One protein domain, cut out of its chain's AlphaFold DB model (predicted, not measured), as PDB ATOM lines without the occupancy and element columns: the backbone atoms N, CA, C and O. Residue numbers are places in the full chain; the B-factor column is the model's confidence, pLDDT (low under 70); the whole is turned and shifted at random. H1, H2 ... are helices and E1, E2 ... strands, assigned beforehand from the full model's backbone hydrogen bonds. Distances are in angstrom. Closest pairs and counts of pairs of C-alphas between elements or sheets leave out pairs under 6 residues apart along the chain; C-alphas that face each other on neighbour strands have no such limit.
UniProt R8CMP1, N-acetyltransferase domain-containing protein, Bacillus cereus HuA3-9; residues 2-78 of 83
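What this domain is: This is residues 2 to 78 of the 83 residues of the protein "N-acetyltransferase domain-containing protein" of Bacillus cereus HuA3-9 (UniProt R8CMP1). A twisted sheet of three strands makes the middle layer, with helix H1 over one face and helix H2 over the other. The strands E1, E2 and E3 fold back and forth through two hairpins. The 77 printed residues hold two named helices and three named strands in the order H1 E1 E2 E3 H2; the sheet's order is E1 - E2 - E3, antiparallel, and the class is mixed. The whole is compact, with a radius of gyration of the C-alphas of 13.0 A and spans of 39 by 30 by 18 A.

Where its parts are: Find C-alpha 2 at (283.095, 289.596, 209.487); from there H1 runs through residues 2 to 13, 16.6 A. Next come E1, residues 18 to 24, and E2, residues 29 to 40, which reaches 32.1 A to C-alpha 40 at (293.023, 313.773, 208.832). E3 takes residues 45 to 53, 24.5 A. H2, residues 62 to 77, runs 21.3 A to C-alpha 77 at (284.530, 316.988, 197.435).

How they stand to each other: Start at the sheet, a meander, each strand the antiparallel neighbour of the one before. Between E1 and E2 look at N 18 and O 36, 2.7 A; between E2 and E3, at N 37 and O 47, 2.8 A. H1 is on the sheet at a height of 10.0 A; its closest C-alphas to E1 are Phe 12 and Leu 18, 5.6 A. H2 is on the opposite face at 8.1 A; its closest C-alphas to E3 are Ala 74 and Val 46, 7.6 A. This gives three layers, helices on both faces of a sheet. H1 and H2 are apart. In H1 and H2 every O i to N i+4 pair is within hydrogen-bond range.

The domain as a whole: The C-alphas farthest apart are Met 27 and Asp 42, 40.0 A. The printed part has no cut and no long link, and no printed residue is under 70 in pLDDT.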
ATOM      1  N   LYS A   2     283.904 288.819 208.517       90.75
ATOM      2  CA  LYS A   2     283.095 289.596 209.487       90.75
ATOM      3  C   LYS A   2     283.881 290.672 210.254       90.75
ATOM      4  O   LYS A   2     283.468 291.825 210.276       90.75
ATOM      5  N   GLN A   3     285.044 290.321 210.802       92.94
ATOM      6  CA  GLN A   3     285.901 291.262 211.534       92.94
ATOM      7  C   GLN A   3     286.408 292.414 210.652       92.94
ATOM      8  O   GLN A   3     286.422 293.561 211.081       92.94
ATOM      9  N   TYR A   4     286.766 292.129 209.398       90.88
ATOM     10  CA  TYR A   4     287.211 293.147 208.442       90.88
ATOM     11  C   TYR A   4     286.113 294.197 208.183       90.88
ATOM     12  O   TYR A   4     286.391 295.397 208.176       90.88
ATOM     13  N   VAL A   5     284.858 293.750 208.040       93.50
ATOM     14  CA  VAL A   5     283.694 294.638 207.874       93.50
ATOM     15  C   VAL A   5     283.415 295.420 209.157       93.50
ATOM     16  O   VAL A   5     283.188 296.621 209.096       93.50
ATOM     17  N   GLN A   6     283.509 294.786 210.329       96.19
ATOM     18  CA  GLN A   6     283.332 295.473 211.613       96.19
ATOM     19  C   GLN A   6     284.349 296.601 211.824       96.19
ATOM     20  O   GLN A   6     283.982 297.658 212.324       96.19
ATOM     21  N   VAL A   7     285.608 296.409 211.418       95.88
ATOM     22  CA  VAL A   7     286.620 297.478 211.453       95.88
ATOM     23  C   VAL A   7     286.227 298.632 210.525       95.88
ATOM     24  O   VAL A   7     286.417 299.787 210.887       95.88
ATOM     25  N   ALA A   8     285.658 298.336 209.352       95.81
ATOM     26  CA  ALA A   8     285.155 299.353 208.423       95.81
ATOM     27  C   ALA A   8     284.026 300.190 209.035       95.81
ATOM     28  O   ALA A   8     284.060 301.413 208.969       95.81
ATOM     29  N   ILE A   9     283.054 299.514 209.650       96.75
ATOM     30  CA  ILE A   9     281.887 300.147 210.267       96.75
ATOM     31  C   ILE A   9     282.322 301.041 211.429       96.75
ATOM     32  O   ILE A   9     281.931 302.201 211.474       96.75
ATOM     33  N   LYS A  10     283.203 300.551 212.312       97.56
ATOM     34  CA  LYS A  10     283.723 301.356 213.428       97.56
ATOM     35  C   LYS A  10     284.457 302.613 212.956       97.56
ATOM     36  O   LYS A  10     284.279 303.673 213.545       97.56
ATOM     37  N   GLY A  11     285.272 302.506 211.904       97.00
ATOM     38  CA  GLY A  11     285.960 303.667 211.330       97.00
ATOM     39  C   GLY A  11     284.991 304.679 210.709       97.00
ATOM     40  O   GLY A  11     285.183 305.885 210.851       97.00
ATOM     41  N   PHE A  12     283.916 304.196 210.080       97.25
ATOM     42  CA  PHE A  12     282.855 305.050 209.546       97.25
ATOM     43  C   PHE A  12     282.097 305.796 210.648       97.25
ATOM     44  O   PHE A  12     281.953 307.014 210.580       97.25
ATOM     45  N   GLU A  13     281.683 305.091 211.703       97.56
ATOM     46  CA  GLU A  13     281.051 305.691 212.885       97.56
ATOM     47  C   GLU A  13     281.968 306.730 213.551       97.56
ATOM     48  O   GLU A  13     281.511 307.795 213.969       97.56
ATOM     49  N   GLY A  14     283.273 306.448 213.591       96.56
ATOM     50  CA  GLY A  14     284.305 307.350 214.099       96.56
ATOM     51  C   GLY A  14     284.711 308.482 213.149       96.56
ATOM     52  O   GLY A  14     285.540 309.303 213.533       96.56
ATOM     53  N   LYS A  15     284.154 308.548 211.929       95.31
ATOM     54  CA  LYS A  15     284.501 309.524 210.873       95.31
ATOM     55  C   LYS A  15     285.983 309.521 210.460       95.31
ATOM     56  O   LYS A  15     286.465 310.503 209.899       95.31
ATOM     57  N   THR A  16     286.700 308.430 210.714       96.56
ATOM     58  CA  THR A  16     288.102 308.246 210.293       96.56
ATOM     59  C   THR A  16     288.212 307.513 208.960       96.56
ATOM     60  O   THR A  16     289.252 307.570 208.300       96.56
ATOM     61  N   ASP A  17     287.137 306.829 208.563       97.81
ATOM     62  CA  ASP A  17     287.081 305.970 207.393       97.81
ATOM     63  C   ASP A  17     285.782 306.202 206.607       97.81
ATOM     64  O   ASP A  17     284.711 306.397 207.173       97.81
ATOM     65  N   LEU A  18     285.856 306.078 205.286       97.81
ATOM     66  CA  LEU A  18     284.730 305.989 204.364       97.81
ATOM     67  C   LEU A  18     284.859 304.672 203.582       97.81
ATOM     68  O   LEU A  18     285.661 304.572 202.645       97.81
ATOM     69  N   PRO A  19     284.144 303.614 204.001       97.25
ATOM     70  CA  PRO A  19     284.123 302.344 203.294       97.25
ATOM     71  C   PRO A  19     283.118 302.357 202.141       97.25
ATOM     72  O   PRO A  19     281.982 302.797 202.290       97.25
ATOM     73  N   PHE A  20     283.524 301.790 201.007       97.56
ATOM     74  CA  PHE A  20     282.710 301.677 199.803       97.56
ATOM     75  C   PHE A  20     282.560 300.214 199.392       97.56
ATOM     76  O   PHE A  20     283.496 299.412 199.493       97.56
ATOM     77  N   VAL A  21     281.378 299.875 198.887       96.94
ATOM     78  CA  VAL A  21     281.109 298.607 198.205       96.94
ATOM     79  C   VAL A  21     281.203 298.850 196.707       96.94
ATOM     80  O   VAL A  21     280.647 299.824 196.204       96.94
ATOM     81  N   VAL A  22     281.899 297.972 195.987       97.00
ATOM     82  CA  VAL A  22     281.966 298.045 194.527       97.00
ATOM     83  C   VAL A  22     280.915 297.122 193.937       97.00
ATOM     84  O   VAL A  22     280.973 295.904 194.125       97.00
ATOM     85  N   VAL A  23     279.975 297.712 193.206       96.75
ATOM     86  CA  VAL A  23     278.902 297.000 192.512       96.75
ATOM     87  C   VAL A  23     279.164 297.053 191.014       96.75
ATOM     88  O   VAL A  23     279.310 298.132 190.439       96.75
ATOM     89  N   ASN A  24     279.214 295.892 190.364       95.69
ATOM     90  CA  ASN A  24     279.206 295.825 188.911       95.69
ATOM     91  C   ASN A  24     277.780 296.080 188.422       95.69
ATOM     92  O   ASN A  24     276.931 295.195 188.493       95.69
ATOM     93  N   GLN A  25     277.528 297.276 187.896       92.56
ATOM     94  CA  GLN A  25     276.194 297.705 187.468       92.56
ATOM     95  C   GLN A  25     275.588 296.833 186.359       92.56
ATOM     96  O   GLN A  25     274.373 296.697 186.301       92.56
ATOM     97  N   LYS A  26     276.409 296.211 185.498       91.94
ATOM     98  CA  LYS A  26     275.900 295.346 184.417       91.94
ATOM     99  C   LYS A  26     275.326 294.036 184.948       91.94
ATOM    100  O   LYS A  26     274.358 293.528 184.401       91.94
ATOM    101  N   MET A  27     275.960 293.487 185.980       90.88
ATOM    102  CA  MET A  27     275.566 292.216 186.599       90.88
ATOM    103  C   MET A  27     274.666 292.425 187.820       90.88
ATOM    104  O   MET A  27     274.022 291.488 188.271       90.88
ATOM    105  N   ASN A  28     274.617 293.654 188.340       93.75
ATOM    106  CA  ASN A  28     273.997 294.009 189.611       93.75
ATOM    107  C   ASN A  28     274.540 293.184 190.795       93.75
ATOM    108  O   ASN A  28     273.800 292.749 191.673       93.75
ATOM    109  N   GLU A  29     275.857 292.964 190.810       96.19
ATOM    110  CA  GLU A  29     276.538 292.135 191.807       96.19
ATOM    111  C   GLU A  29     277.596 292.923 192.575       96.19
ATOM    112  O   GLU A  29     278.301 293.767 192.016       96.19
ATOM    113  N   ILE A  30     277.755 292.601 193.861       96.75
ATOM    114  CA  ILE A  30     278.873 293.092 194.669       96.75
ATOM    115  C   ILE A  30     280.135 292.344 194.246       96.75
ATOM    116  O   ILE A  30     280.245 291.135 194.426       96.75
ATOM    117  N   VAL A  31     281.111 293.082 193.729       97.06
ATOM    118  CA  VAL A  31     282.363 292.525 193.197       97.06
ATOM    119  C   VAL A  31     283.594 292.965 193.979       97.06
ATOM    120  O   VAL A  31     284.708 292.588 193.624       97.06
ATOM    121  N   GLY A  32     283.436 293.754 195.040       95.81
ATOM    122  CA  GLY A  32     284.559 294.167 195.871       95.81
ATOM    123  C   GLY A  32     284.213 295.223 196.906       95.81
ATOM    124  O   GLY A  32     283.057 295.595 197.108       95.81
ATOM    125  N   SER A  33     285.253 295.735 197.547       96.56
ATOM    126  CA  SER A  33     285.186 296.870 198.458       96.56
ATOM    127  C   SER A  33     286.511 297.614 198.442       96.56
ATOM    128  O   SER A  33     287.565 297.050 198.149       96.56
ATOM    129  N   THR A  34     286.454 298.894 198.769       97.06
ATOM    130  CA  THR A  34     287.615 299.768 198.893       97.06
ATOM    131  C   THR A  34     287.317 300.844 199.923       97.06
ATOM    132  O   THR A  34     286.166 301.018 200.329       97.06
ATOM    133  N   ARG A  35     288.345 301.535 200.404       97.12
ATOM    134  CA  ARG A  35     288.204 302.456 201.525       97.12
ATOM    135  C   ARG A  35     289.091 303.678 201.358       97.12
ATOM    136  O   ARG A  35     290.264 303.538 201.016       97.12
ATOM    137  N   LEU A  36     288.529 304.837 201.678       98.31
ATOM    138  CA  LEU A  36     289.289 306.013 202.090       98.31
ATOM    139  C   LEU A  36     289.406 305.966 203.616       98.31
ATOM    140  O   LEU A  36     288.388 305.860 204.288       98.31
ATOM    141  N   TYR A  37     290.604 305.941 204.183       97.81
ATOM    142  CA  TYR A  37     290.809 305.730 205.621       97.81
ATOM    143  C   TYR A  37     291.925 306.608 206.163       97.81
ATOM    144  O   TYR A  37     292.634 307.246 205.394       97.81
ATOM    145  N   SER A  38     292.084 306.643 207.489       97.19
ATOM    146  CA  SER A  38     293.084 307.516 208.121       97.19
ATOM    147  C   SER A  38     292.852 308.993 207.756       97.19
ATOM    148  O   SER A  38     293.787 309.746 207.486       97.19
ATOM    149  N   ILE A  39     291.579 309.407 207.683       97.69
ATOM    150  CA  ILE A  39     291.210 310.774 207.306       97.69
ATOM    151  C   ILE A  39     291.703 311.736 208.388       97.69
ATOM    152  O   ILE A  39     291.285 311.665 209.543       97.69
ATOM    153  N   SER A  40     292.565 312.671 207.995       97.19
ATOM    154  CA  SER A  40     293.023 313.773 208.832       97.19
ATOM    155  C   SER A  40     292.612 315.090 208.189       97.19
ATOM    156  O   SER A  40     293.220 315.538 207.218       97.19
ATOM    157  N   ASN A  41     291.581 315.725 208.747       95.50
ATOM    158  CA  ASN A  41     291.116 317.032 208.276       95.50
ATOM    159  C   ASN A  41     292.134 318.146 208.547       95.50
ATOM    160  O   ASN A  41     292.227 319.074 207.744       95.50
ATOM    161  N   ASP A  42     292.903 318.027 209.631       96.88
ATOM    162  CA  ASP A  42     293.931 319.001 210.014       96.88
ATOM    163  C   ASP A  42     295.094 318.991 209.023       96.88
ATOM    164  O   ASP A  42     295.527 320.038 208.550       96.88
ATOM    165  N   ASN A  43     295.556 317.794 208.649       97.69
ATOM    166  CA  ASN A  43     296.647 317.632 207.689       97.69
ATOM    167  C   ASN A  43     296.163 317.592 206.230       97.69
ATOM    168  O   ASN A  43     296.986 317.531 205.319       97.69
ATOM    169  N   LYS A  44     294.842 317.597 206.004       97.94
ATOM    170  CA  LYS A  44     294.199 317.405 204.694       97.94
ATOM    171  C   LYS A  44     294.716 316.158 203.971       97.94
ATOM    172  O   LYS A  44     295.057 316.212 202.789       97.94
ATOM    173  N   THR A  45     294.791 315.036 204.686       98.25
ATOM    174  CA  THR A  45     295.281 313.763 204.137       98.25
ATOM    175  C   THR A  45     294.278 312.633 204.287       98.25
ATOM    176  O   THR A  45     293.563 312.570 205.288       98.25
ATOM    177  N   VAL A  46     294.277 311.703 203.334       98.31
ATOM    178  CA  VAL A  46     293.457 310.486 203.388       98.31
ATOM    179  C   VAL A  46     294.135 309.328 202.672       98.31
ATOM    180  O   VAL A  46     294.536 309.466 201.536       98.31
ATOM    181  N   GLU A  47     294.203 308.146 203.265       98.12
ATOM    182  CA  GLU A  47     294.762 306.983 202.574       98.12
ATOM    183  C   GLU A  47     293.701 306.278 201.719       98.12
ATOM    184  O   GLU A  47     292.568 306.067 202.153       98.12
ATOM    185  N   LEU A  48     294.075 305.838 200.516       97.81
ATOM    186  CA  LEU A  48     293.242 304.982 199.666       97.81
ATOM    187  C   LEU A  48     293.753 303.547 199.700       97.81
ATOM    188  O   LEU A  48     294.886 303.256 199.315       97.81
ATOM    189  N   GLY A  49     292.886 302.614 200.076       95.94
ATOM    190  CA  GLY A  49     293.259 301.210 200.085       95.94
ATOM    191  C   GLY A  49     292.249 300.325 200.782       95.94
ATOM    192  O   GLY A  49     291.039 300.462 200.614       95.94
ATOM    193  N   LYS A  50     292.775 299.323 201.499       94.94
ATOM    194  CA  LYS A  50     291.996 298.174 201.992       94.94
ATOM    195  C   LYS A  50     291.151 297.543 200.875       94.94
ATOM    196  O   LYS A  50     290.110 296.961 201.151       94.94
ATOM    197  N   THR A  51     291.602 297.649 199.628       95.19
ATOM    198  CA  THR A  51     290.849 297.234 198.451       95.19
ATOM    199  C   THR A  51     290.900 295.724 198.291       95.19
ATOM    200  O   THR A  51     291.978 295.129 198.291       95.19
ATOM    201  N   TRP A  52     289.740 295.105 198.112       93.25
ATOM    202  CA  TRP A  52     289.641 293.721 197.674       93.25
ATOM    203  C   TRP A  52     288.593 293.611 196.574       93.25
ATOM    204  O   TRP A  52     287.561 294.277 196.605       93.25
ATOM    205  N   TYR A  53     288.875 292.752 195.604       96.25
ATOM    206  CA  TYR A  53     288.003 292.477 194.473       96.25
ATOM    207  C   TYR A  53     287.803 290.975 194.339       96.25
ATOM    208  O   TYR A  53     288.707 290.189 194.626       96.25
ATOM    209  N   HIS A  54     286.620 290.580 193.885       95.44
ATOM    210  CA  HIS A  54     286.343 289.212 193.492       95.44
ATOM    211  C   HIS A  54     287.265 288.812 192.320       95.44
ATOM    212  O   HIS A  54     287.497 289.635 191.427       95.44
ATOM    213  N   PRO A  55     287.786 287.569 192.266       96.25
ATOM    214  CA  PRO A  55     288.709 287.145 191.212       96.25
ATOM    215  C   PRO A  55     288.210 287.384 189.781       96.25
ATOM    216  O   PRO A  55     289.010 287.711 188.909       96.25
ATOM    217  N   SER A  56     286.894 287.293 189.551       94.69
ATOM    218  CA  SER A  56     286.279 287.516 188.231       94.69
ATOM    219  C   SER A  56     286.460 288.931 187.676       94.69
ATOM    220  O   SER A  56     286.278 289.127 186.478       94.69
ATOM    221  N   VAL A  57     286.804 289.914 188.515       95.69
ATOM    222  CA  VAL A  57     286.971 291.313 188.092       95.69
ATOM    223  C   VAL A  57     288.404 291.827 188.235       95.69
ATOM    224  O   VAL A  57     288.673 293.004 187.971       95.69
ATOM    225  N   LEU A  58     289.351 290.969 188.619       95.44
ATOM    226  CA  LEU A  58     290.762 291.342 188.661       95.44
ATOM    227  C   LEU A  58     291.279 291.653 187.251       95.44
ATOM    228  O   LEU A  58     290.947 290.972 186.288       95.44
ATOM    229  N   ARG A  59     292.131 292.681 187.145       94.56
ATOM    230  CA  ARG A  59     292.709 293.157 185.871       94.56
ATOM    231  C   ARG A  59     291.657 293.602 184.836       94.56
ATOM    232  O   ARG A  59     291.930 293.586 183.641       94.56
ATOM    233  N   THR A  60     290.486 294.038 185.300       95.75
ATOM    234  CA  THR A  60     289.460 294.713 184.486       95.75
ATOM    235  C   THR A  60     289.480 296.229 184.713       95.75
ATOM    236  O   THR A  60     290.206 296.726 185.577       95.75
ATOM    237  N   SER A  61     288.651 296.976 183.974       96.06
ATOM    238  CA  SER A  61     288.510 298.431 184.136       96.06
ATOM    239  C   SER A  61     287.863 298.856 185.457       96.06
ATOM    240  O   SER A  61     287.995 300.016 185.835       96.06
ATOM    241  N   ILE A  62     287.215 297.943 186.192       96.25
ATOM    242  CA  ILE A  62     286.448 298.281 187.403       96.25
ATOM    243  C   ILE A  62     287.308 299.023 188.428       96.25
ATOM    244  O   ILE A  62     286.895 300.049 188.957       96.25
ATOM    245  N   ASN A  63     288.527 298.546 188.689       95.31
ATOM    246  CA  ASN A  63     289.413 299.209 189.645       95.31
ATOM    247  C   ASN A  63     289.882 300.584 189.146       95.31
ATOM    248  O   ASN A  63     290.041 301.495 189.951       95.31
ATOM    249  N   THR A  64     290.093 300.745 187.839       96.56
ATOM    250  CA  THR A  64     290.486 302.032 187.250       96.56
ATOM    251  C   THR A  64     289.387 303.071 187.455       96.56
ATOM    252  O   THR A  64     289.661 304.132 188.009       96.56
ATOM    253  N   GLU A  65     288.145 302.730 187.111       96.44
ATOM    254  CA  GLU A  65     286.978 303.605 187.286       96.44
ATOM    255  C   GLU A  65     286.719 303.918 188.764       96.44
ATOM    256  O   GLU A  65     286.549 305.074 189.146       96.44
ATOM    257  N   CYS A  66     286.762 302.905 189.640       96.94
ATOM    258  CA  CYS A  66     286.602 303.123 191.076       96.94
ATOM    259  C   CYS A  66     287.675 304.055 191.641       96.94
ATOM    260  O   CYS A  66     287.352 304.943 192.424       96.94
ATOM    261  N   LYS A  67     288.946 303.872 191.262       96.62
ATOM    262  CA  LYS A  67     290.023 304.750 191.732       96.62
ATOM    263  C   LYS A  67     289.855 306.167 191.213       96.62
ATOM    264  O   LYS A  67     290.066 307.089 191.987       96.62
ATOM    265  N   TYR A  68     289.453 306.338 189.958       97.88
ATOM    266  CA  TYR A  68     289.168 307.658 189.410       97.88
ATOM    267  C   TYR A  68     288.088 308.379 190.230       97.88
ATOM    268  O   TYR A  68     288.358 309.451 190.763       97.88
ATOM    269  N   MET A  69     286.934 307.740 190.452       97.25
ATOM    270  CA  MET A  69     285.850 308.317 191.261       97.25
ATOM    271  C   MET A  69     286.285 308.640 192.697       97.25
ATOM    272  O   MET A  69     285.903 309.669 193.242       97.25
ATOM    273  N   LEU A  70     287.091 307.777 193.324       98.00
ATOM    274  CA  LEU A  70     287.558 307.990 194.698       98.00
ATOM    275  C   LEU A  70     288.585 309.112 194.804       98.00
ATOM    276  O   LEU A  70     288.558 309.852 195.783       98.00
ATOM    277  N   LEU A  71     289.481 309.238 193.824       98.19
ATOM    278  CA  LEU A  71     290.434 310.344 193.764       98.19
ATOM    279  C   LEU A  71     289.700 311.660 193.521       98.19
ATOM    280  O   LEU A  71     289.957 312.624 194.235       98.19
ATOM    281  N   GLN A  72     288.743 311.674 192.590       98.38
ATOM    282  CA  GLN A  72     287.888 312.834 192.350       98.38
ATOM    283  C   GLN A  72     287.163 313.240 193.639       98.38
ATOM    284  O   GLN A  72     287.295 314.370 194.089       98.38
ATOM    285  N   TYR A  73     286.500 312.300 194.314       98.25
ATOM    286  CA  TYR A  73     285.822 312.570 195.581       98.25
ATOM    287  C   TYR A  73     286.783 313.076 196.676       98.25
ATOM    288  O   TYR A  73     286.476 314.029 197.387       98.25
ATOM    289  N   ALA A  74     287.969 312.477 196.813       98.06
ATOM    290  CA  ALA A  74     288.939 312.882 197.827       98.06
ATOM    291  C   ALA A  74     289.480 314.305 197.603       98.06
ATOM    292  O   ALA A  74     289.618 315.066 198.562       98.06
ATOM    293  N   PHE A  75     289.788 314.674 196.360       98.38
ATOM    294  CA  PHE A  75     290.362 315.982 196.046       98.38
ATOM    295  C   PHE A  75     289.302 317.072 195.868       98.38
ATOM    296  O   PHE A  75     289.483 318.185 196.357       98.38
ATOM    297  N   GLU A  76     288.197 316.769 195.193       98.31
ATOM    298  CA  GLU A  76     287.212 317.773 194.783       98.31
ATOM    299  C   GLU A  76     286.120 317.975 195.832       98.31
ATOM    300  O   GLU A  76     285.777 319.117 196.114       98.31
ATOM    301  N   GLU A  77     285.630 316.903 196.461       97.19
ATOM    302  CA  GLU A  77     284.530 316.988 197.435       97.19
ATOM    303  C   GLU A  77     285.042 317.090 198.876       97.19
ATOM    304  O   GLU A  77     284.543 317.878 199.678       97.19
ATOM    305  N   LEU A  78     286.062 316.303 199.233       96.69
ATOM    306  CA  LEU A  78     286.655 316.351 200.575       96.69
ATOM    307  C   LEU A  78     287.744 317.425 200.715       96.69
ATOM    308  O   LEU A  78     288.165 317.718 201.837       96.69
TER     309      LEU A  78